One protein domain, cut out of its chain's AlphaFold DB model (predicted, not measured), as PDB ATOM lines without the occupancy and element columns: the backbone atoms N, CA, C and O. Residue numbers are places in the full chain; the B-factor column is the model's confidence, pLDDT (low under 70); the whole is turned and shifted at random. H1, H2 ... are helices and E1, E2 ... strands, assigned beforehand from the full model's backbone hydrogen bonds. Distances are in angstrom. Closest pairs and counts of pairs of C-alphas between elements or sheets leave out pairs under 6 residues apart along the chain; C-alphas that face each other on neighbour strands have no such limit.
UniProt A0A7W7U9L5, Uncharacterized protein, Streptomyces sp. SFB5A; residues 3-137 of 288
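AT A GLANCE: This is residues 3 to 137 of the 288 residues of an uncharacterized protein of Streptomyces sp. SFB5A (UniProt A0A7W7U9L5). What is the main shape? It is a long, narrow rod built along two long antiparallel strands, E2 and E5, with short strands added beside them: E3 and E6 towards one end, E7 and then E8 towards the other. A separate ribbon of two short strands, E1 and E4, runs alongside, and the small helix H1 is over E3. What is it made of? The 135 printed residues hold eight named strands and one named helix in the order E1 E2 E3 H1 E4 E5 E6 E7 E8; the class is mostly strand, though under half of the residues are in named elements. How large is it? It is loose, with a radius of gyration of the C-alphas of 18.9 A and spans of 61 by 26 by 21 A.

IN THESE COORDINATES: Where does the printed part begin? E1 is residues 3 to 6, with C-alpha 3 at (3.602, 32.320, -33.809). Which elements follow? E2 is residues 22 to 33, 33.9 A long, E3 residues 47 to 50, H1 residues 51 to 56, and E4 residues 59 to 65, 19.9 A long. E5 is residues 80 to 91, 34.4 A long, and E6 is residues 102 to 104. Which strands come last? E7 is residues 111 to 114, and E8 is residues 133 to 136, with C-alpha 136 at (12.629, 32.827, -40.814).

HOW THE PARTS SIT: How is the largest sheet joined? In this branched, strongly twisted sheet, E5 has E2 on one side, with N 24 and O 89 2.7 A apart, and on the other side E6, with N 90 and O 102 at 2.8 A, and E7, with N 80 and O 113 at 2.8 A. E3 pairs with E2, N 23 and O 49 at 2.8 A, and E8 with E7, N 112 and O 135 at 2.8 A; these five pairs are antiparallel. Where are E1 and E4? They are antiparallel at 170 degrees, with N 5 and O 60 2.8 A apart, and the closest C-alphas of E2 and E4 are those of Gly 27 and His 62, 7.3 A. How does H1 stand? It is on the branched sheet at a height of 6.1 A, over E3, and stands up from the sheet at 43 degrees; every O i to N i+4 pair in it is within hydrogen-bond range.

THE WHOLE: How far does it reach? The two C-alphas farthest apart, those of Thr 15 and Ala 76, are 60.8 A apart. Which links are long? Those from E1 to E2, E2 to E3, E4 to E5 and E7 to E8 are long, and the printed part has no cut. Where is confidence low? Residues 14 to 16 and 74 to 76 have pLDDT under 70; the mean of the printed part is 87.8.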
ATOM      1  N   PHE A   3       4.547  32.140 -32.722       91.31
ATOM      2  CA  PHE A   3       3.602  32.320 -33.809       91.31
ATOM      3  C   PHE A   3       2.327  32.882 -33.200       91.31
ATOM      4  O   PHE A   3       1.639  32.176 -32.460       91.31
ATOM      5  N   ASP A   4       2.050  34.145 -33.488       92.38
ATOM      6  CA  ASP A   4       0.853  34.822 -33.013       92.38
ATOM      7  C   ASP A   4      -0.244  34.724 -34.075       92.38
ATOM      8  O   ASP A   4      -0.027  34.975 -35.261       92.38
ATOM      9  N   TYR A   5      -1.410  34.271 -33.636       92.50
ATOM     10  CA  TYR A   5      -2.621  34.157 -34.427       92.50
ATOM     11  C   TYR A   5      -3.554  35.270 -33.979       92.50
ATOM     12  O   TYR A   5      -4.207  35.153 -32.939       92.50
ATOM     13  N   ASP A   6      -3.611  36.323 -34.785       92.50
ATOM     14  CA  ASP A   6      -4.500  37.457 -34.583       92.50
ATOM     15  C   ASP A   6      -5.696  37.314 -35.520       92.50
ATOM     16  O   ASP A   6      -5.590  37.493 -36.734       92.50
ATOM     17  N   LEU A   7      -6.845  36.933 -34.961       91.19
ATOM     18  CA  LEU A   7      -8.089  36.847 -35.713       91.19
ATOM     19  C   LEU A   7      -8.745  38.222 -35.712       91.19
ATOM     20  O   LEU A   7      -9.185  38.710 -34.673       91.19
ATOM     21  N   THR A   8      -8.821  38.847 -36.877       90.62
ATOM     22  CA  THR A   8      -9.428  40.167 -37.052       90.62
ATOM     23  C   THR A   8     -10.686  40.074 -37.908       90.62
ATOM     24  O   THR A   8     -11.054  39.002 -38.388       90.62
ATOM     25  N   ASP A   9     -11.381  41.204 -38.063       86.25
ATOM     26  CA  ASP A   9     -12.424  41.373 -39.081       86.25
ATOM     27  C   ASP A   9     -13.550  40.328 -39.015       86.25
ATOM     28  O   ASP A   9     -13.955  39.725 -40.007       86.25
ATOM     29  N   PHE A  10     -14.096  40.130 -37.811       85.69
ATOM     30  CA  PHE A  10     -15.267  39.285 -37.578       85.69
ATOM     31  C   PHE A  10     -16.521  39.890 -38.225       85.69
ATOM     32  O   PHE A  10     -17.295  40.598 -37.569       85.69
ATOM     33  N   VAL A  11     -16.725  39.600 -39.508       80.81
ATOM     34  CA  VAL A  11     -17.895  40.026 -40.278       80.81
ATOM     35  C   VAL A  11     -18.898  38.879 -40.367       80.81
ATOM     36  O   VAL A  11     -18.571  37.779 -40.806       80.81
ATOM     37  N   SER A  12     -20.143  39.151 -39.979       76.06
ATOM     38  CA  SER A  12     -21.280  38.272 -40.251       76.06
ATOM     39  C   SER A  12     -22.085  38.871 -41.397       76.06
ATOM     40  O   SER A  12     -22.581  39.990 -41.278       76.06
ATOM     41  N   VAL A  13     -22.223  38.134 -42.497       70.94
ATOM     42  CA  VAL A  13     -23.092  38.495 -43.624       70.94
ATOM     43  C   VAL A  13     -24.191  37.445 -43.780       70.94
ATOM     44  O   VAL A  13     -23.935  36.251 -43.642       70.94
ATOM     45  N   GLY A  14     -25.420  37.879 -44.069       68.00
ATOM     46  CA  GLY A  14     -26.579  36.990 -44.215       68.00
ATOM     47  C   GLY A  14     -27.311  36.677 -42.902       68.00
ATOM     48  O   GLY A  14     -27.138  37.366 -41.899       68.00
ATOM     49  N   THR A  15     -28.184  35.666 -42.933       62.38
ATOM     50  CA  THR A  15     -29.161  35.360 -41.866       62.38
ATOM     51  C   THR A  15     -28.912  34.039 -41.130       62.38
ATOM     52  O   THR A  15     -29.667  33.696 -40.221       62.38
ATOM     53  N   THR A  16     -27.879  33.272 -41.486       62.44
ATOM     54  CA  THR A  16     -27.695  31.902 -40.984       62.44
ATOM     55  C   THR A  16     -26.633  31.793 -39.888       62.44
ATOM     56  O   THR A  16     -25.437  31.813 -40.156       62.44
ATOM     57  N   GLY A  17     -27.083  31.592 -38.644       71.00
ATOM     58  CA  GLY A  17     -26.416  30.771 -37.619       71.00
ATOM     59  C   GLY A  17     -24.954  31.067 -37.254       71.00
ATOM     60  O   GLY A  17     -24.309  30.182 -36.693       71.00
ATOM     61  N   ALA A  18     -24.423  32.258 -37.550       76.94
ATOM     62  CA  ALA A  18     -23.006  32.596 -37.377       76.94
ATOM     63  C   ALA A  18     -22.489  32.344 -35.948       76.94
ATOM     64  O   ALA A  18     -21.359  31.890 -35.771       76.94
ATOM     65  N   ASP A  19     -23.337  32.531 -34.934       83.94
ATOM     66  CA  ASP A  19     -23.009  32.253 -33.530       83.94
ATOM     67  C   ASP A  19     -22.687  30.774 -33.257       83.94
ATOM     68  O   ASP A  19     -21.918  30.456 -32.348       83.94
ATOM     69  N   GLY A  20     -23.255  29.867 -34.059       86.38
ATOM     70  CA  GLY A  20     -23.005  28.429 -34.007       86.38
ATOM     71  C   GLY A  20     -21.806  27.973 -34.839       86.38
ATOM     72  O   GLY A  20     -21.379  26.827 -34.689       86.38
ATOM     73  N   MET A  21     -21.241  28.838 -35.692       90.25
ATOM     74  CA  MET A  21     -20.031  28.520 -36.451       90.25
ATOM     75  C   MET A  21     -18.856  28.344 -35.490       90.25
ATOM     76  O   MET A  21     -18.647  29.165 -34.593       90.25
ATOM     77  N   ARG A  22     -18.064  27.287 -35.687       94.31
ATOM     78  CA  ARG A  22     -16.856  27.022 -34.896       94.31
ATOM     79  C   ARG A  22     -15.618  27.221 -35.754       94.31
ATOM     80  O   ARG A  22     -15.553  26.709 -36.865       94.31
ATOM     81  N   ILE A  23     -14.636  27.924 -35.211       94.38
ATOM     82  CA  ILE A  23     -13.321  28.117 -35.817       94.38
ATOM     83  C   ILE A  23     -12.312  27.324 -34.991       94.38
ATOM     84  O   ILE A  23     -12.276  27.428 -33.763       94.38
ATOM     85  N   GLY A  24     -11.516  26.510 -35.669       95.50
ATOM     86  CA  GLY A  24     -10.394  25.758 -35.143       95.50
ATOM     87  C   GLY A  24      -9.073  26.358 -35.607       95.50
ATOM     88  O   GLY A  24      -8.940  26.698 -36.777       95.50
ATOM     89  N   LEU A  25      -8.094  26.457 -34.710       95.94
ATOM     90  CA  LEU A  25      -6.720  26.850 -35.027       95.94
ATOM     91  C   LEU A  25      -5.776  25.716 -34.641       95.94
ATOM     92  O   LEU A  25      -5.860  25.181 -33.530       95.94
ATOM     93  N   LYS A  26      -4.862  25.367 -35.547       94.44
ATOM     94  CA  LYS A  26      -3.811  24.368 -35.326       94.44
ATOM     95  C   LYS A  26      -2.477  24.902 -35.858       94.44
ATOM     96  O   LYS A  26      -2.436  25.619 -36.858       94.44
ATOM     97  N   GLY A  27      -1.389  24.559 -35.179       91.75
ATOM     98  CA  GLY A  27      -0.021  24.749 -35.660       91.75
ATOM     99  C   GLY A  27       0.606  23.379 -35.866       91.75
ATOM    100  O   GLY A  27       0.699  22.606 -34.913       91.75
ATOM    101  N   VAL A  28       0.982  23.049 -37.100       90.44
ATOM    102  CA  VAL A  28       1.483  21.716 -37.458       90.44
ATOM    103  C   VAL A  28       2.912  21.820 -37.973       90.44
ATOM    104  O   VAL A  28       3.235  22.701 -38.766       90.44
ATOM    105  N   ILE A  29       3.771  20.895 -37.546       93.25
ATOM    106  CA  ILE A  29       5.084  20.684 -38.160       93.25
ATOM    107  C   ILE A  29       4.926  19.595 -39.205       93.25
ATOM    108  O   ILE A  29       4.820  18.420 -38.867       93.25
ATOM    109  N   VAL A  30       4.866  19.995 -40.474       93.31
ATOM    110  CA  VAL A  30       4.701  19.052 -41.592       93.31
ATOM    111  C   VAL A  30       5.986  18.264 -41.804       93.31
ATOM    112  O   VAL A  30       5.956  17.070 -42.091       93.31
ATOM    113  N   GLN A  31       7.124  18.937 -41.646       93.75
ATOM    114  CA  GLN A  31       8.441  18.350 -41.819       93.75
ATOM    115  C   GLN A  31       9.484  19.156 -41.049       93.75
ATOM    116  O   GLN A  31       9.336  20.365 -40.869       93.75
ATOM    117  N   ASN A  32      10.557  18.496 -40.627       95.00
ATOM    118  CA  ASN A  32      11.753  19.148 -40.119       95.00
ATOM    119  C   ASN A  32      13.016  18.429 -40.583       95.00
ATOM    120  O   ASN A  32      13.010  17.228 -40.858       95.00
ATOM    121  N   TRP A  33      14.105  19.185 -40.632       92.69
ATOM    122  CA  TRP A  33      15.437  18.713 -40.965       92.69
ATOM    123  C   TRP A  33      16.400  19.140 -39.862       92.69
ATOM    124  O   TRP A  33      16.433  20.330 -39.549       92.69
ATOM    125  N   PRO A  34      17.178  18.210 -39.285       92.56
ATOM    126  CA  PRO A  34      17.140  16.760 -39.514       92.56
ATOM    127  C   PRO A  34      15.802  16.128 -39.097       92.56
ATOM    128  O   PRO A  34      15.171  16.601 -38.158       92.56
ATOM    129  N   ALA A  35      15.394  15.021 -39.729       94.38
ATOM    130  CA  ALA A  35      14.136  14.325 -39.396       94.38
ATOM    131  C   ALA A  35      14.102  13.775 -37.952       94.38
ATOM    132  O   ALA A  35      13.039  13.502 -37.389       94.38
ATOM    133  N   ALA A  36      15.273  13.609 -37.332       93.62
ATOM    134  CA  ALA A  36      15.411  13.197 -35.939       93.62
ATOM    135  C   ALA A  36      15.103  14.321 -34.935       93.62
ATOM    136  O   ALA A  36      14.849  14.016 -33.770       93.62
ATOM    137  N   ALA A  37      15.086  15.591 -35.358       94.62
ATOM    138  CA  ALA A  37      14.749  16.690 -34.464       94.62
ATOM    139  C   ALA A  37      13.300  16.555 -33.959       94.62
ATOM    140  O   ALA A  37      12.414  16.037 -34.650       94.62
ATOM    141  N   ARG A  38      13.079  16.957 -32.709       94.69
ATOM    142  CA  ARG A  38      11.822  16.819 -31.976       94.69
ATOM    143  C   ARG A  38      11.370  18.196 -31.494       94.69
ATOM    144  O   ARG A  38      11.989  18.744 -30.577       94.69
ATOM    145  N   PRO A  39      10.312  18.762 -32.100       93.50
ATOM    146  CA  PRO A  39       9.784  20.042 -31.669       93.50
ATOM    147  C   PRO A  39       9.113  19.919 -30.299       93.50
ATOM    148  O   PRO A  39       8.453  18.928 -29.991       93.50
ATOM    149  N   VAL A  40       9.239  20.969 -29.499       91.62
ATOM    150  CA  VAL A  40       8.462  21.196 -28.281       91.62
ATOM    151  C   VAL A  40       7.478  22.318 -28.577       91.62
ATOM    152  O   VAL A  40       7.883  23.451 -28.857       91.62
ATOM    153  N   LEU A  41       6.193  21.979 -28.538       90.50
ATOM    154  CA  LEU A  41       5.083  22.889 -28.801       90.50
ATOM    155  C   LEU A  41       4.459  23.372 -27.487       90.50
ATOM    156  O   LEU A  41       4.456  22.642 -26.496       90.50
ATOM    157  N   SER A  42       3.914  24.590 -27.466       87.44
ATOM    158  CA  SER A  42       3.074  25.038 -26.349       87.44
ATOM    159  C   SER A  42       1.695  24.378 -26.388       87.44
ATOM    160  O   SER A  42       1.122  24.179 -27.457       87.44
ATOM    161  N   ASN A  43       1.102  24.156 -25.213       84.00
ATOM    162  CA  ASN A  43      -0.244  23.579 -25.060       84.00
ATOM    163  C   ASN A  43      -1.386  24.574 -25.364       84.00
ATOM    164  O   ASN A  43      -2.523  24.364 -24.951       84.00
ATOM    165  N   THR A  44      -1.089  25.693 -26.026       87.56
ATOM    166  CA  THR A  44      -2.061  26.750 -26.354       87.56
ATOM    167  C   THR A  44      -2.854  26.458 -27.627       87.56
ATOM    168  O   THR A  44      -3.929  27.023 -27.807       87.56
ATOM    169  N   LEU A  45      -2.345  25.573 -28.489       91.44
ATOM    170  CA  LEU A  45      -3.027  25.026 -29.661       91.44
ATOM    171  C   LEU A  45      -2.947  23.488 -29.620       91.44
ATOM    172  O   LEU A  45      -1.978  22.959 -29.071       91.44
ATOM    173  N   PRO A  46      -3.914  22.763 -30.216       93.50
ATOM    174  CA  PRO A  46      -5.051  23.266 -30.990       93.50
ATOM    175  C   PRO A  46      -6.161  23.874 -30.119       93.50
ATOM    176  O   PRO A  46      -6.328  23.507 -28.959       93.50
ATOM    177  N   VAL A  47      -6.951  24.783 -30.691       95.25
ATOM    178  CA  VAL A  47      -8.143  25.355 -30.042       95.25
ATOM    179  C   VAL A  47      -9.316  25.356 -31.011       95.25
ATOM    180  O   VAL A  47      -9.129  25.585 -32.201       95.25
ATOM    181  N   THR A  48     -10.532  25.130 -30.510       96.00
ATOM    182  CA  THR A  48     -11.768  25.278 -31.288       96.00
ATOM    183  C   THR A  48     -12.804  26.024 -30.463       96.00
ATOM    184  O   THR A  48     -13.190  25.563 -29.388       96.00
ATOM    185  N   LYS A  49     -13.280  27.159 -30.972       95.44
ATOM    186  CA  LYS A  49     -14.254  28.029 -30.302       95.44
ATOM    187  C   LYS A  49     -15.333  28.473 -31.279       95.44
ATOM    188  O   LYS A  49     -15.120  28.441 -32.488       95.44
ATOM    189  N   THR A  50     -16.490  28.879 -30.768       93.88
ATOM    190  CA  THR A  50     -17.507  29.524 -31.606       93.88
ATOM    191  C   THR A  50     -17.033  30.894 -32.094       93.88
ATOM    192  O   THR A  50     -16.112  31.478 -31.517       93.88
ATOM    193  N   LEU A  51     -17.666  31.435 -33.134       90.06
ATOM    194  CA  LEU A  51     -17.338  32.761 -33.659       90.06
ATOM    195  C   LEU A  51     -17.395  33.865 -32.572       90.06
ATOM    196  O   LEU A  51     -16.414  34.604 -32.455       90.06
ATOM    197  N   PRO A  52     -18.426  33.949 -31.696       91.81
ATOM    198  CA  PRO A  52     -18.436  34.922 -30.598       91.81
ATOM    199  C   PRO A  52     -17.312  34.706 -29.577       91.81
ATOM    200  O   PRO A  52     -16.728  35.665 -29.077       91.81
ATOM    201  N   GLN A  53     -16.972  33.448 -29.282       95.06
ATOM    202  CA  GLN A  53     -15.891  33.110 -28.354       95.06
ATOM    203  C   GLN A  53     -14.507  33.466 -28.916       95.06
ATOM    204  O   GLN A  53     -13.636  33.891 -28.156       95.06
ATOM    205  N   MET A  54     -14.301  33.309 -30.228       94.00
ATOM    206  CA  MET A  54     -13.094  33.791 -30.907       94.00
ATOM    207  C   MET A  54     -13.030  35.315 -30.887       94.00
ATOM    208  O   MET A  54     -11.994  35.869 -30.547       94.00
ATOM    209  N   LYS A  55     -14.146  36.003 -31.149       92.88
ATOM    210  CA  LYS A  55     -14.210  37.470 -31.100       92.88
ATOM    211  C   LYS A  55     -13.883  38.037 -29.714       92.88
ATOM    212  O   LYS A  55     -13.237  39.073 -29.617       92.88
ATOM    213  N   ALA A  56     -14.302  37.357 -28.646       95.12
ATOM    214  CA  ALA A  56     -14.003  37.761 -27.271       95.12
ATOM    215  C   ALA A  56     -12.533  37.531 -26.863       95.12
ATOM    216  O   ALA A  56     -12.052  38.143 -25.913       95.12
ATOM    217  N   SER A  57     -11.820  36.637 -27.553       94.19
ATOM    218  CA  SER A  57     -10.418  36.302 -27.292       94.19
ATOM    219  C   SER A  57      -9.732  36.002 -28.632       94.19
ATOM    220  O   SER A  57      -9.560  34.833 -28.978       94.19
ATOM    221  N   PRO A  58      -9.404  37.040 -29.422       94.38
ATOM    222  CA  PRO A  58      -8.975  36.870 -30.812       94.38
ATOM    223  C   PRO A  58      -7.477  36.590 -30.981       94.38
ATOM    224  O   PRO A  58      -7.033  36.359 -32.100       94.38
ATOM    225  N   HIS A  59      -6.715  36.604 -29.888       95.19
ATOM    226  CA  HIS A  59      -5.262  36.475 -29.892       95.19
ATOM    227  C   HIS A  59      -4.834  35.133 -29.298       95.19
ATOM    228  O   HIS A  59      -5.209  34.800 -28.169       95.19
ATOM    229  N   TYR A  60      -4.015  34.385 -30.038       93.88
ATOM    230  CA  TYR A  60      -3.435  33.123 -29.582       93.88
ATOM    231  C   TYR A  60      -1.950  33.071 -29.908       93.88
ATOM    232  O   TYR A  60      -1.563  33.171 -31.066       93.88
ATOM    233  N   THR A  61      -1.121  32.816 -28.902       93.69
ATOM    234  CA  THR A  61       0.313  32.599 -29.103       93.69
ATOM    235  C   THR A  61       0.617  31.110 -29.087       93.69
ATOM    236  O   THR A  61       0.327  30.413 -28.112       93.69
ATOM    237  N   HIS A  62       1.258  30.617 -30.140       92.88
ATOM    238  CA  HIS A  62       1.811  29.274 -30.220       92.88
ATOM    239  C   HIS A  62       3.335  29.333 -30.211       92.88
ATOM    240  O   HIS A  62       3.953  30.071 -30.972       92.88
ATOM    241  N   THR A  63       3.969  28.559 -29.338       92.00
ATOM    242  CA  THR A  63       5.429  28.512 -29.251       92.00
ATOM    243  C   THR A  63       5.938  27.205 -29.820       92.00
ATOM    244  O   THR A  63       5.491  26.136 -29.419       92.00
ATOM    245  N   LEU A  64       6.941  27.305 -30.684       92.19
ATOM    246  CA  LEU A  64       7.692  26.181 -31.223       92.19
ATOM    247  C   LEU A  64       9.167  26.325 -30.852       92.19
ATOM    248  O   LEU A  64       9.819  27.342 -31.144       92.19
ATOM    249  N   ARG A  65       9.706  25.297 -30.204       91.75
ATOM    250  CA  ARG A  65      11.108  25.227 -29.783       91.75
ATOM    251  C   ARG A  65      11.729  23.920 -30.244       91.75
ATOM    252  O   ARG A  65      11.061  22.898 -30.276       91.75
ATOM    253  N   TYR A  66      13.025  23.960 -30.500       91.94
ATOM    254  CA  TYR A  66      13.870  22.776 -30.543       91.94
ATOM    255  C   TYR A  66      14.917  22.916 -29.446       91.94
ATOM    256  O   TYR A  66      15.382  24.029 -29.182       91.94
ATOM    257  N   ALA A  67      15.245  21.814 -28.772       89.38
ATOM    258  CA  ALA A  67      16.372  21.826 -27.850       89.38
ATOM    259  C   ALA A  67      17.687  21.808 -28.655       89.38
ATOM    260  O   ALA A  67      17.725  21.183 -29.718       89.38
ATOM    261  N   PRO A  68      18.755  22.457 -28.162       88.69
ATOM    262  CA  PRO A  68      20.065  22.378 -28.798       88.69
ATOM    263  C   PRO A  68      20.585  20.939 -28.892       88.69
ATOM    264  O   PRO A  68      20.288  20.102 -28.037       88.69
ATOM    265  N   GLY A  69      21.410  20.675 -29.899       88.06
ATOM    266  CA  GLY A  69      22.054  19.398 -30.194       88.06
ATOM    267  C   GLY A  69      21.242  18.486 -31.113       88.06
ATOM    268  O   GLY A  69      21.624  17.335 -31.302       88.06
ATOM    269  N   GLN A  70      20.121  18.965 -31.656       90.94
ATOM    270  CA  GLN A  70      19.259  18.191 -32.556       90.94
ATOM    271  C   GLN A  70      19.473  18.526 -34.042       90.94
ATOM    272  O   GLN A  70      18.884  17.871 -34.905       90.94
ATOM    273  N   GLY A  71      20.262  19.558 -34.342       88.94
ATOM    274  CA  GLY A  71      20.504  20.061 -35.683       88.94
ATOM    275  C   GLY A  71      21.640  19.370 -36.431       88.94
ATOM    276  O   GLY A  71      22.364  18.522 -35.906       88.94
ATOM    277  N   SER A  72      21.791  19.737 -37.702       83.50
ATOM    278  CA  SER A  72      22.930  19.352 -38.537       83.50
ATOM    279  C   SER A  72      24.142  20.263 -38.280       83.50
ATOM    280  O   SER A  72      23.996  21.389 -37.806       83.50
ATOM    281  N   GLY A  73      25.350  19.776 -38.605       71.00
ATOM    282  CA  GLY A  73      26.581  20.585 -38.567       71.00
ATOM    283  C   GLY A  73      27.572  20.294 -37.432       71.00
ATOM    284  O   GLY A  73      28.512  21.065 -37.256       71.00
ATOM    285  N   ALA A  74      27.397  19.192 -36.688       54.06
ATOM    286  CA  ALA A  74      28.377  18.614 -35.755       54.06
ATOM    287  C   ALA A  74      29.133  19.647 -34.886       54.06
ATOM    288  O   ALA A  74      30.325  19.876 -35.072       54.06
ATOM    289  N   GLY A  75      28.447  20.300 -33.942       56.78
ATOM    290  CA  GLY A  75      29.050  21.220 -32.959       56.78
ATOM    291  C   GLY A  75      29.559  22.557 -33.524       56.78
ATOM    292  O   GLY A  75      29.642  23.540 -32.784       56.78
ATOM    293  N   ALA A  76      29.855  22.607 -34.822       67.06
ATOM    294  CA  ALA A  76      30.231  23.790 -35.580       67.06
ATOM    295  C   ALA A  76      28.982  24.592 -35.998       67.06
ATOM    296  O   ALA A  76      28.976  25.817 -35.894       67.06
ATOM    297  N   ALA A  77      27.903  23.889 -36.345       77.50
ATOM    298  CA  ALA A  77      26.538  24.401 -36.412       77.50
ATOM    299  C   ALA A  77      25.568  23.426 -35.718       77.50
ATOM    300  O   ALA A  77      25.914  22.267 -35.465       77.50
ATOM    301  N   ASP A  78      24.384  23.916 -35.359       87.56
ATOM    302  CA  ASP A  78      23.298  23.121 -34.775       87.56
ATOM    303  C   ASP A  78      21.983  23.550 -35.428       87.56
ATOM    304  O   ASP A  78      21.084  24.096 -34.787       87.56
ATOM    305  N   LEU A  79      21.943  23.384 -36.752       89.19
ATOM    306  CA  LEU A  79      20.904  23.935 -37.610       89.19
ATOM    307  C   LEU A  79      19.707  22.994 -37.712       89.19
ATOM    308  O   LEU A  79      19.840  21.820 -38.057       89.19
ATOM    309  N   ILE A  80      18.521  23.547 -37.491       91.75
ATOM    310  CA  ILE A  80      17.242  22.888 -37.721       91.75
ATOM    311  C   ILE A  80      16.401  23.780 -38.620       91.75
ATOM    312  O   ILE A  80      16.235  24.962 -38.334       91.75
ATOM    313  N   ALA A  81      15.820  23.208 -39.664       91.88
ATOM    314  CA  ALA A  81      14.781  23.844 -40.465       91.88
ATOM    315  C   ALA A  81      13.465  23.087 -40.283       91.88
ATOM    316  O   ALA A  81      13.471  21.872 -40.075       91.88
ATOM    317  N   ALA A  82      12.332  23.778 -40.369       93.31
ATOM    318  CA  ALA A  82      11.027  23.130 -40.335       93.31
ATOM    319  C   ALA A  82      10.035  23.784 -41.296       93.31
ATOM    320  O   ALA A  82      10.149  24.959 -41.627       93.31
ATOM    321  N   VAL A  83       9.026  23.016 -41.698       92.81
ATOM    322  CA  VAL A  83       7.812  23.516 -42.342       92.81
ATOM    323  C   VAL A  83       6.747  23.636 -41.262       92.81
ATOM    324  O   VAL A  83       6.164  22.637 -40.833       92.81
ATOM    325  N   TYR A  84       6.524  24.866 -40.808       93.25
ATOM    326  CA  TYR A  84       5.407  25.198 -39.934       93.25
ATOM    327  C   TYR A  84       4.190  25.554 -40.786       93.25
ATOM    328  O   TYR A  84       4.237  26.504 -41.564       93.25
ATOM    329  N   GLN A  85       3.108  24.801 -40.629       92.88
ATOM    330  CA  GLN A  85       1.859  24.993 -41.348       92.88
ATOM    331  C   GLN A  85       0.755  25.340 -40.344       92.88
ATOM    332  O   GLN A  85       0.303  24.463 -39.601       92.88
ATOM    333  N   PRO A  86       0.294  26.599 -40.301       93.50
ATOM    334  CA  PRO A  86      -0.958  26.914 -39.643       93.50
ATOM    335  C   PRO A  86      -2.107  26.232 -40.389       93.50
ATOM    336  O   PRO A  86      -2.115  26.192 -41.622       93.50
ATOM    337  N   GLU A  87      -3.089  25.732 -39.648       94.88
ATOM    338  CA  GLU A  87      -4.361  25.267 -40.196       94.88
ATOM    339  C   GLU A  87      -5.506  25.996 -39.494       94.88
ATOM    340  O   GLU A  87      -5.531  26.103 -38.264       94.88
ATOM    341  N   ILE A  88      -6.446  26.502 -40.291       94.44
ATOM    342  CA  ILE A  88      -7.661  27.173 -39.832       94.44
ATOM    343  C   ILE A  88      -8.839  26.343 -40.327       94.44
ATOM    344  O   ILE A  88      -9.023  26.187 -41.531       94.44
ATOM    345  N   GLU A  89      -9.622  25.793 -39.410       95.56
ATOM    346  CA  GLU A  89     -10.742  24.905 -39.714       95.56
ATOM    347  C   GLU A  89     -12.059  25.590 -39.349       95.56
ATOM    348  O   GLU A  89     -12.297  25.900 -38.187       95.56
ATOM    349  N   SER A  90     -12.937  25.816 -40.320       92.88
ATOM    350  CA  SER A  90     -14.259  26.397 -40.087       92.88
ATOM    351  C   SER A  90     -15.324  25.312 -40.189       92.88
ATOM    352  O   SER A  90     -15.561  24.756 -41.263       92.88
ATOM    353  N   THR A  91     -15.978  25.014 -39.069       94.50
ATOM    354  CA  THR A  91     -17.149  24.133 -39.006       94.50
ATOM    355  C   THR A  91     -18.411  24.984 -39.052       94.50
ATOM    356  O   THR A  91     -18.665  25.785 -38.147       94.50
ATOM    357  N   MET A  92     -19.198  24.802 -40.110       90.38
ATOM    358  CA  MET A  92     -20.436  25.548 -40.333       90.38
ATOM    359  C   MET A  92     -21.555  25.078 -39.389       90.38
ATOM    360  O   MET A  92     -21.559  23.909 -38.991       90.38
ATOM    361  N   PRO A  93     -22.500  25.962 -39.012       88.75
ATOM    362  CA  PRO A  93     -23.605  25.606 -38.126       88.75
ATOM    363  C   PRO A  93     -24.538  24.547 -38.753       88.75
ATOM    364  O   PRO A  93     -24.567  24.390 -39.979       88.75
ATOM    365  N   PRO A  94     -25.342  23.835 -37.936       84.94
ATOM    366  CA  PRO A  94     -26.361  22.913 -38.435       84.94
ATOM    367  C   PRO A  94     -27.288  23.566 -39.470       84.94
ATOM    368  O   PRO A  94     -27.697  24.713 -39.310       84.94
ATOM    369  N   GLY A  95     -27.631  22.824 -40.526       83.62
ATOM    370  CA  GLY A  95     -28.469  23.321 -41.628       83.62
ATOM    371  C   GLY A  95     -27.704  24.041 -42.743       83.62
ATOM    372  O   GLY A  95     -28.315  24.431 -43.735       83.62
ATOM    373  N   TRP A  96     -26.379  24.191 -42.625       84.44
ATOM    374  CA  TRP A  96     -25.543  24.659 -43.729       84.44
ATOM    375  C   TRP A  96     -25.552  23.672 -44.905       84.44
ATOM    376  O   TRP A  96     -25.349  22.472 -44.722       84.44
ATOM    377  N   VAL A  97     -25.735  24.189 -46.121       84.69
ATOM    378  CA  VAL A  97     -25.660  23.412 -47.365       84.69
ATOM    379  C   VAL A  97     -24.318  23.702 -48.032       84.69
ATOM    380  O   VAL A  97     -24.100  24.792 -48.554       84.69
ATOM    381  N   GLY A  98     -23.401  22.734 -47.999       87.12
ATOM    382  CA  GLY A  98     -22.069  22.852 -48.595       87.12
ATOM    383  C   GLY A  98     -21.007  22.060 -47.833       87.12
ATOM    384  O   GLY A  98     -21.319  21.304 -46.916       87.12
ATOM    385  N   ALA A  99     -19.740  22.242 -48.214       89.88
ATOM    386  CA  ALA A  99     -18.617  21.600 -47.538       89.88
ATOM    387  C   ALA A  99     -18.474  22.113 -46.095       89.88
ATOM    388  O   ALA A  99     -18.463  23.320 -45.852       89.88
ATOM    389  N   SER A 100     -18.364  21.185 -45.145       91.25
ATOM    390  CA  SER A 100     -18.087  21.458 -43.735       91.25
ATOM    391  C   SER A 100     -17.462  20.204 -43.098       91.25
ATOM    392  O   SER A 100     -18.020  19.119 -43.276       91.25
ATOM    393  N   PRO A 101     -16.333  20.315 -42.370       93.31
ATOM    394  CA  PRO A 101     -15.557  21.536 -42.163       93.31
ATOM    395  C   PRO A 101     -14.779  21.957 -43.421       93.31
ATOM    396  O   PRO A 101     -14.452  21.137 -44.278       93.31
ATOM    397  N   VAL A 102     -14.447  23.244 -43.517       93.50
ATOM    398  CA  VAL A 102     -13.521  23.782 -44.527       93.50
ATOM    399  C   VAL A 102     -12.195  24.099 -43.847       93.50
ATOM    400  O   VAL A 102     -12.186  24.770 -42.820       93.50
ATOM    401  N   THR A 103     -11.079  23.630 -44.407       95.19
ATOM    402  CA  THR A 103      -9.738  23.877 -43.854       95.19
ATOM    403  C   THR A 103      -8.920  24.768 -44.779       95.19
ATOM    404  O   THR A 103      -8.700  24.427 -45.939       95.19
ATOM    405  N   GLY A 104      -8.436  25.890 -44.252       94.44
ATOM    406  CA  GLY A 104      -7.432  26.744 -44.877       94.44
ATOM    407  C   GLY A 104      -6.041  26.476 -44.303       94.44
ATOM    408  O   GLY A 104      -5.887  26.265 -43.100       94.44
ATOM    409  N   LYS A 105      -5.022  26.509 -45.163       94.38
ATOM    410  CA  LYS A 105      -3.611  26.312 -44.802       94.38
ATOM    411  C   LYS A 105      -2.787  27.517 -45.271       94.38
ATOM    412  O   LYS A 105      -2.205  27.456 -46.354       94.38
ATOM    413  N   PRO A 106      -2.795  28.647 -44.539       89.94
ATOM    414  CA  PRO A 106      -2.058  29.836 -44.956       89.94
ATOM    415  C   PRO A 106      -0.557  29.551 -45.051       89.94
ATOM    416  O   PRO A 106      -0.001  28.796 -44.254       89.94
ATOM    417  N   PHE A 107       0.101  30.149 -46.041       84.00
ATOM    418  CA  PHE A 107       1.541  30.009 -46.219       84.00
ATOM    419  C   PHE A 107       2.305  30.717 -45.094       84.00
ATOM    420  O   PHE A 107       1.938  31.816 -44.684       84.00
ATOM    421  N   MET A 108       3.403  30.105 -44.654       84.94
ATOM    422  CA  MET A 108       4.374  30.708 -43.746       84.94
ATOM    423  C   MET A 108       5.783  30.458 -44.274       84.94
ATOM    424  O   MET A 108       6.075  29.382 -44.799       84.94
ATOM    425  N   PHE A 109       6.673  31.434 -44.095       85.06
ATOM    426  CA  PHE A 109       8.093  31.224 -44.365       85.06
ATOM    427  C   PHE A 109       8.640  30.117 -43.467       85.06
ATOM    428  O   PHE A 109       8.289  30.040 -42.288       85.06
ATOM    429  N   ALA A 110       9.517  29.280 -44.020       88.38
ATOM    430  CA  ALA A 110      10.127  28.188 -43.279       88.38
ATOM    431  C   ALA A 110      10.927  28.747 -42.090       88.38
ATOM    432  O   ALA A 110      11.861  29.531 -42.296       88.38
ATOM    433  N   PRO A 111      10.578  28.406 -40.841       91.81
ATOM    434  CA  PRO A 111      11.400  28.763 -39.701       91.81
ATOM    435  C   PRO A 111      12.664  27.901 -39.627       91.81
ATOM    436  O   PRO A 111      12.672  26.717 -39.978       91.81
ATOM    437  N   ARG A 112      13.723  28.498 -39.085       90.75
ATOM    438  CA  ARG A 112      14.987  27.844 -38.756       90.75
ATOM    439  C   ARG A 112      15.428  28.161 -37.332       90.75
ATOM    440  O   ARG A 112      15.131  29.238 -36.812       90.75
ATOM    441  N   TRP A 113      16.163  27.239 -36.726       90.31
ATOM    442  CA  TRP A 113      16.822  27.366 -35.429       90.31
ATOM    443  C   TRP A 113      18.292  27.025 -35.600       90.31
ATOM    444  O   TRP A 113      18.614  26.074 -36.298       90.31
ATOM    445  N   ASP A 114      19.171  27.776 -34.953       87.44
ATOM    446  CA  ASP A 114      20.593  27.448 -34.890       87.44
ATOM    447  C   ASP A 114      21.130  27.745 -33.488       87.44
ATOM    448  O   ASP A 114      20.762  28.742 -32.855       87.44
ATOM    449  N   ALA A 115      21.994  26.864 -32.999       87.75
ATOM    450  CA  ALA A 115      22.710  26.968 -31.734       87.75
ATOM    451  C   ALA A 115      24.237  26.853 -31.919       87.75
ATOM    452  O   ALA A 115      24.966  26.491 -30.989       87.75
ATOM    453  N   ALA A 116      24.744  27.220 -33.095       81.94
ATOM    454  CA  ALA A 116      26.167  27.371 -33.348       81.94
ATOM    455  C   ALA A 116      26.867  28.272 -32.311       81.94
ATOM    456  O   ALA A 116      26.316  29.258 -31.808       81.94
ATOM    457  N   SER A 117      28.125  27.946 -32.001       81.19
ATOM    458  CA  SER A 117      28.929  28.649 -30.988       81.19
ATOM    459  C   SER A 117      29.236  30.106 -31.351       81.19
ATOM    460  O   SER A 117      29.443  30.934 -30.464       81.19
ATOM    461  N   TYR A 118      29.219  30.425 -32.646       78.56
ATOM    462  CA  TYR A 118      29.483  31.759 -33.179       78.56
ATOM    463  C   TYR A 118      28.288  32.708 -33.129       78.56
ATOM    464  O   TYR A 118      28.420  33.883 -33.472       78.56
ATOM    465  N   LEU A 119      27.110  32.215 -32.740       79.88
ATOM    466  CA  LEU A 119      25.948  33.063 -32.526       79.88
ATOM    467  C   LEU A 119      26.082  33.808 -31.201       79.88
ATOM    468  O   LEU A 119      26.516  33.253 -30.195       79.88
ATOM    469  N   ARG A 120      25.607  35.056 -31.162       77.75
ATOM    470  CA  ARG A 120      25.655  35.901 -29.957       77.75
ATOM    471  C   ARG A 120      25.013  35.262 -28.714       77.75
ATOM    472  O   ARG A 120      25.449  35.536 -27.605       77.75
ATOM    473  N   ASN A 121      23.989  34.420 -28.887       80.38
ATOM    474  CA  ASN A 121      23.302  33.716 -27.794       80.38
ATOM    475  C   ASN A 121      23.773  32.252 -27.638       80.38
ATOM    476  O   ASN A 121      22.994  31.362 -27.292       80.38
ATOM    477  N   SER A 122      25.047  31.969 -27.921       80.62
ATOM    478  CA  SER A 122      25.608  30.612 -27.875       80.62
ATOM    479  C   SER A 122      25.691  29.997 -26.472       80.62
ATOM    480  O   SER A 122      25.911  28.794 -26.353       80.62
ATOM    481  N   THR A 123      25.466  30.770 -25.408       82.25
ATOM    482  CA  THR A 123      25.423  30.274 -24.017       82.25
ATOM    483  C   THR A 123      24.008  30.194 -23.441       82.25
ATOM    484  O   THR A 123      23.834  29.732 -22.315       82.25
ATOM    485  N   GLY A 124      22.993  30.672 -24.172       82.38
ATOM    486  CA  GLY A 124      21.609  30.718 -23.691       82.38
ATOM    487  C   GLY A 124      21.410  31.556 -22.423       82.38
ATOM    488  O   GLY A 124      20.512  31.269 -21.633       82.38
ATOM    489  N   GLY A 125      22.285  32.539 -22.175       82.62
ATOM    490  CA  GLY A 125      22.262  33.334 -20.943       82.62
ATOM    491  C   GLY A 125      22.515  32.505 -19.678       82.62
ATOM    492  O   GLY A 125      21.974  32.824 -18.626       82.62
ATOM    493  N   GLY A 126      23.277  31.411 -19.786       81.25
ATOM    494  CA  GLY A 126      23.556  30.493 -18.676       81.25
ATOM    495  C   GLY A 126      22.535  29.362 -18.520       81.25
ATOM    496  O   GLY A 126      22.773  28.444 -17.742       81.25
ATOM    497  N   ASN A 127      21.439  29.374 -19.289       85.00
ATOM    498  CA  ASN A 127      20.529  28.240 -19.399       85.00
ATOM    499  C   ASN A 127      20.734  27.539 -20.754       85.00
ATOM    500  O   ASN A 127      20.296  28.066 -21.782       85.00
ATOM    501  N   PRO A 128      21.334  26.333 -20.780       82.69
ATOM    502  CA  PRO A 128      21.569  25.601 -22.020       82.69
ATOM    503  C   PRO A 128      20.306  25.384 -22.865       82.69
ATOM    504  O   PRO A 128      20.395  25.439 -24.085       82.69
ATOM    505  N   ALA A 129      19.117  25.239 -22.265       80.81
ATOM    506  CA  ALA A 129      17.857  25.074 -23.007       80.81
ATOM    507  C   ALA A 129      17.406  26.333 -23.784       80.81
ATOM    508  O   ALA A 129      16.473  26.269 -24.592       80.81
ATOM    509  N   ASN A 130      18.054  27.476 -23.551       81.19
ATOM    510  CA  ASN A 130      17.817  28.735 -24.258       81.19
ATOM    511  C   ASN A 130      18.937  29.078 -25.252       81.19
ATOM    512  O   ASN A 130      18.941  30.177 -25.810       81.19
ATOM    513  N   LYS A 131      19.907  28.177 -25.454       87.50
ATOM    514  CA  LYS A 131      21.020  28.391 -26.382       87.50
ATOM    515  C   LYS A 131      20.517  28.559 -27.820       87.50
ATOM    516  O   LYS A 131      19.595  27.873 -28.253       87.50
ATOM    517  N   GLY A 132      21.168  29.460 -28.555       86.12
ATOM    518  CA  GLY A 132      20.921  29.683 -29.976       86.12
ATOM    519  C   GLY A 132      19.818  30.697 -30.260       86.12
ATOM    520  O   GLY A 132      19.629  31.683 -29.543       86.12
ATOM    521  N   GLY A 133      19.096  30.505 -31.352       85.12
ATOM    522  CA  GLY A 133      17.835  31.194 -31.587       85.12
ATOM    523  C   GLY A 133      17.228  30.856 -32.932       85.12
ATOM    524  O   GLY A 133      17.724  29.988 -33.638       85.12
ATOM    525  N   ALA A 134      16.130  31.534 -33.247       87.19
ATOM    526  CA  ALA A 134      15.309  31.223 -34.404       87.19
ATOM    527  C   ALA A 134      15.178  32.429 -35.339       87.19
ATOM    528  O   ALA A 134      15.191  33.571 -34.874       87.19
ATOM    529  N   ALA A 135      15.038  32.161 -36.632       87.06
ATOM    530  CA  ALA A 135      14.758  33.137 -37.681       87.06
ATOM    531  C   ALA A 135      13.839  32.507 -38.733       87.06
ATOM    532  O   ALA A 135      13.699  31.286 -38.778       87.06
ATOM    533  N   PHE A 136      13.220  33.324 -39.575       87.19
ATOM    534  CA  PHE A 136      12.629  32.827 -40.814       87.19
ATOM    535  C   PHE A 136      13.707  32.748 -41.891       87.19
ATOM    536  O   PHE A 136      14.592  33.602 -41.941       87.19
ATOM    537  N   SER A 137      13.621  31.739 -42.752       83.56
ATOM    538  CA  SER A 137      14.451  31.632 -43.949       83.56
ATOM    539  C   SER A 137      13.972  32.644 -44.985       83.56
ATOM    540  O   SER A 137      13.151  32.340 -45.848       83.56
TER     541      SER A 137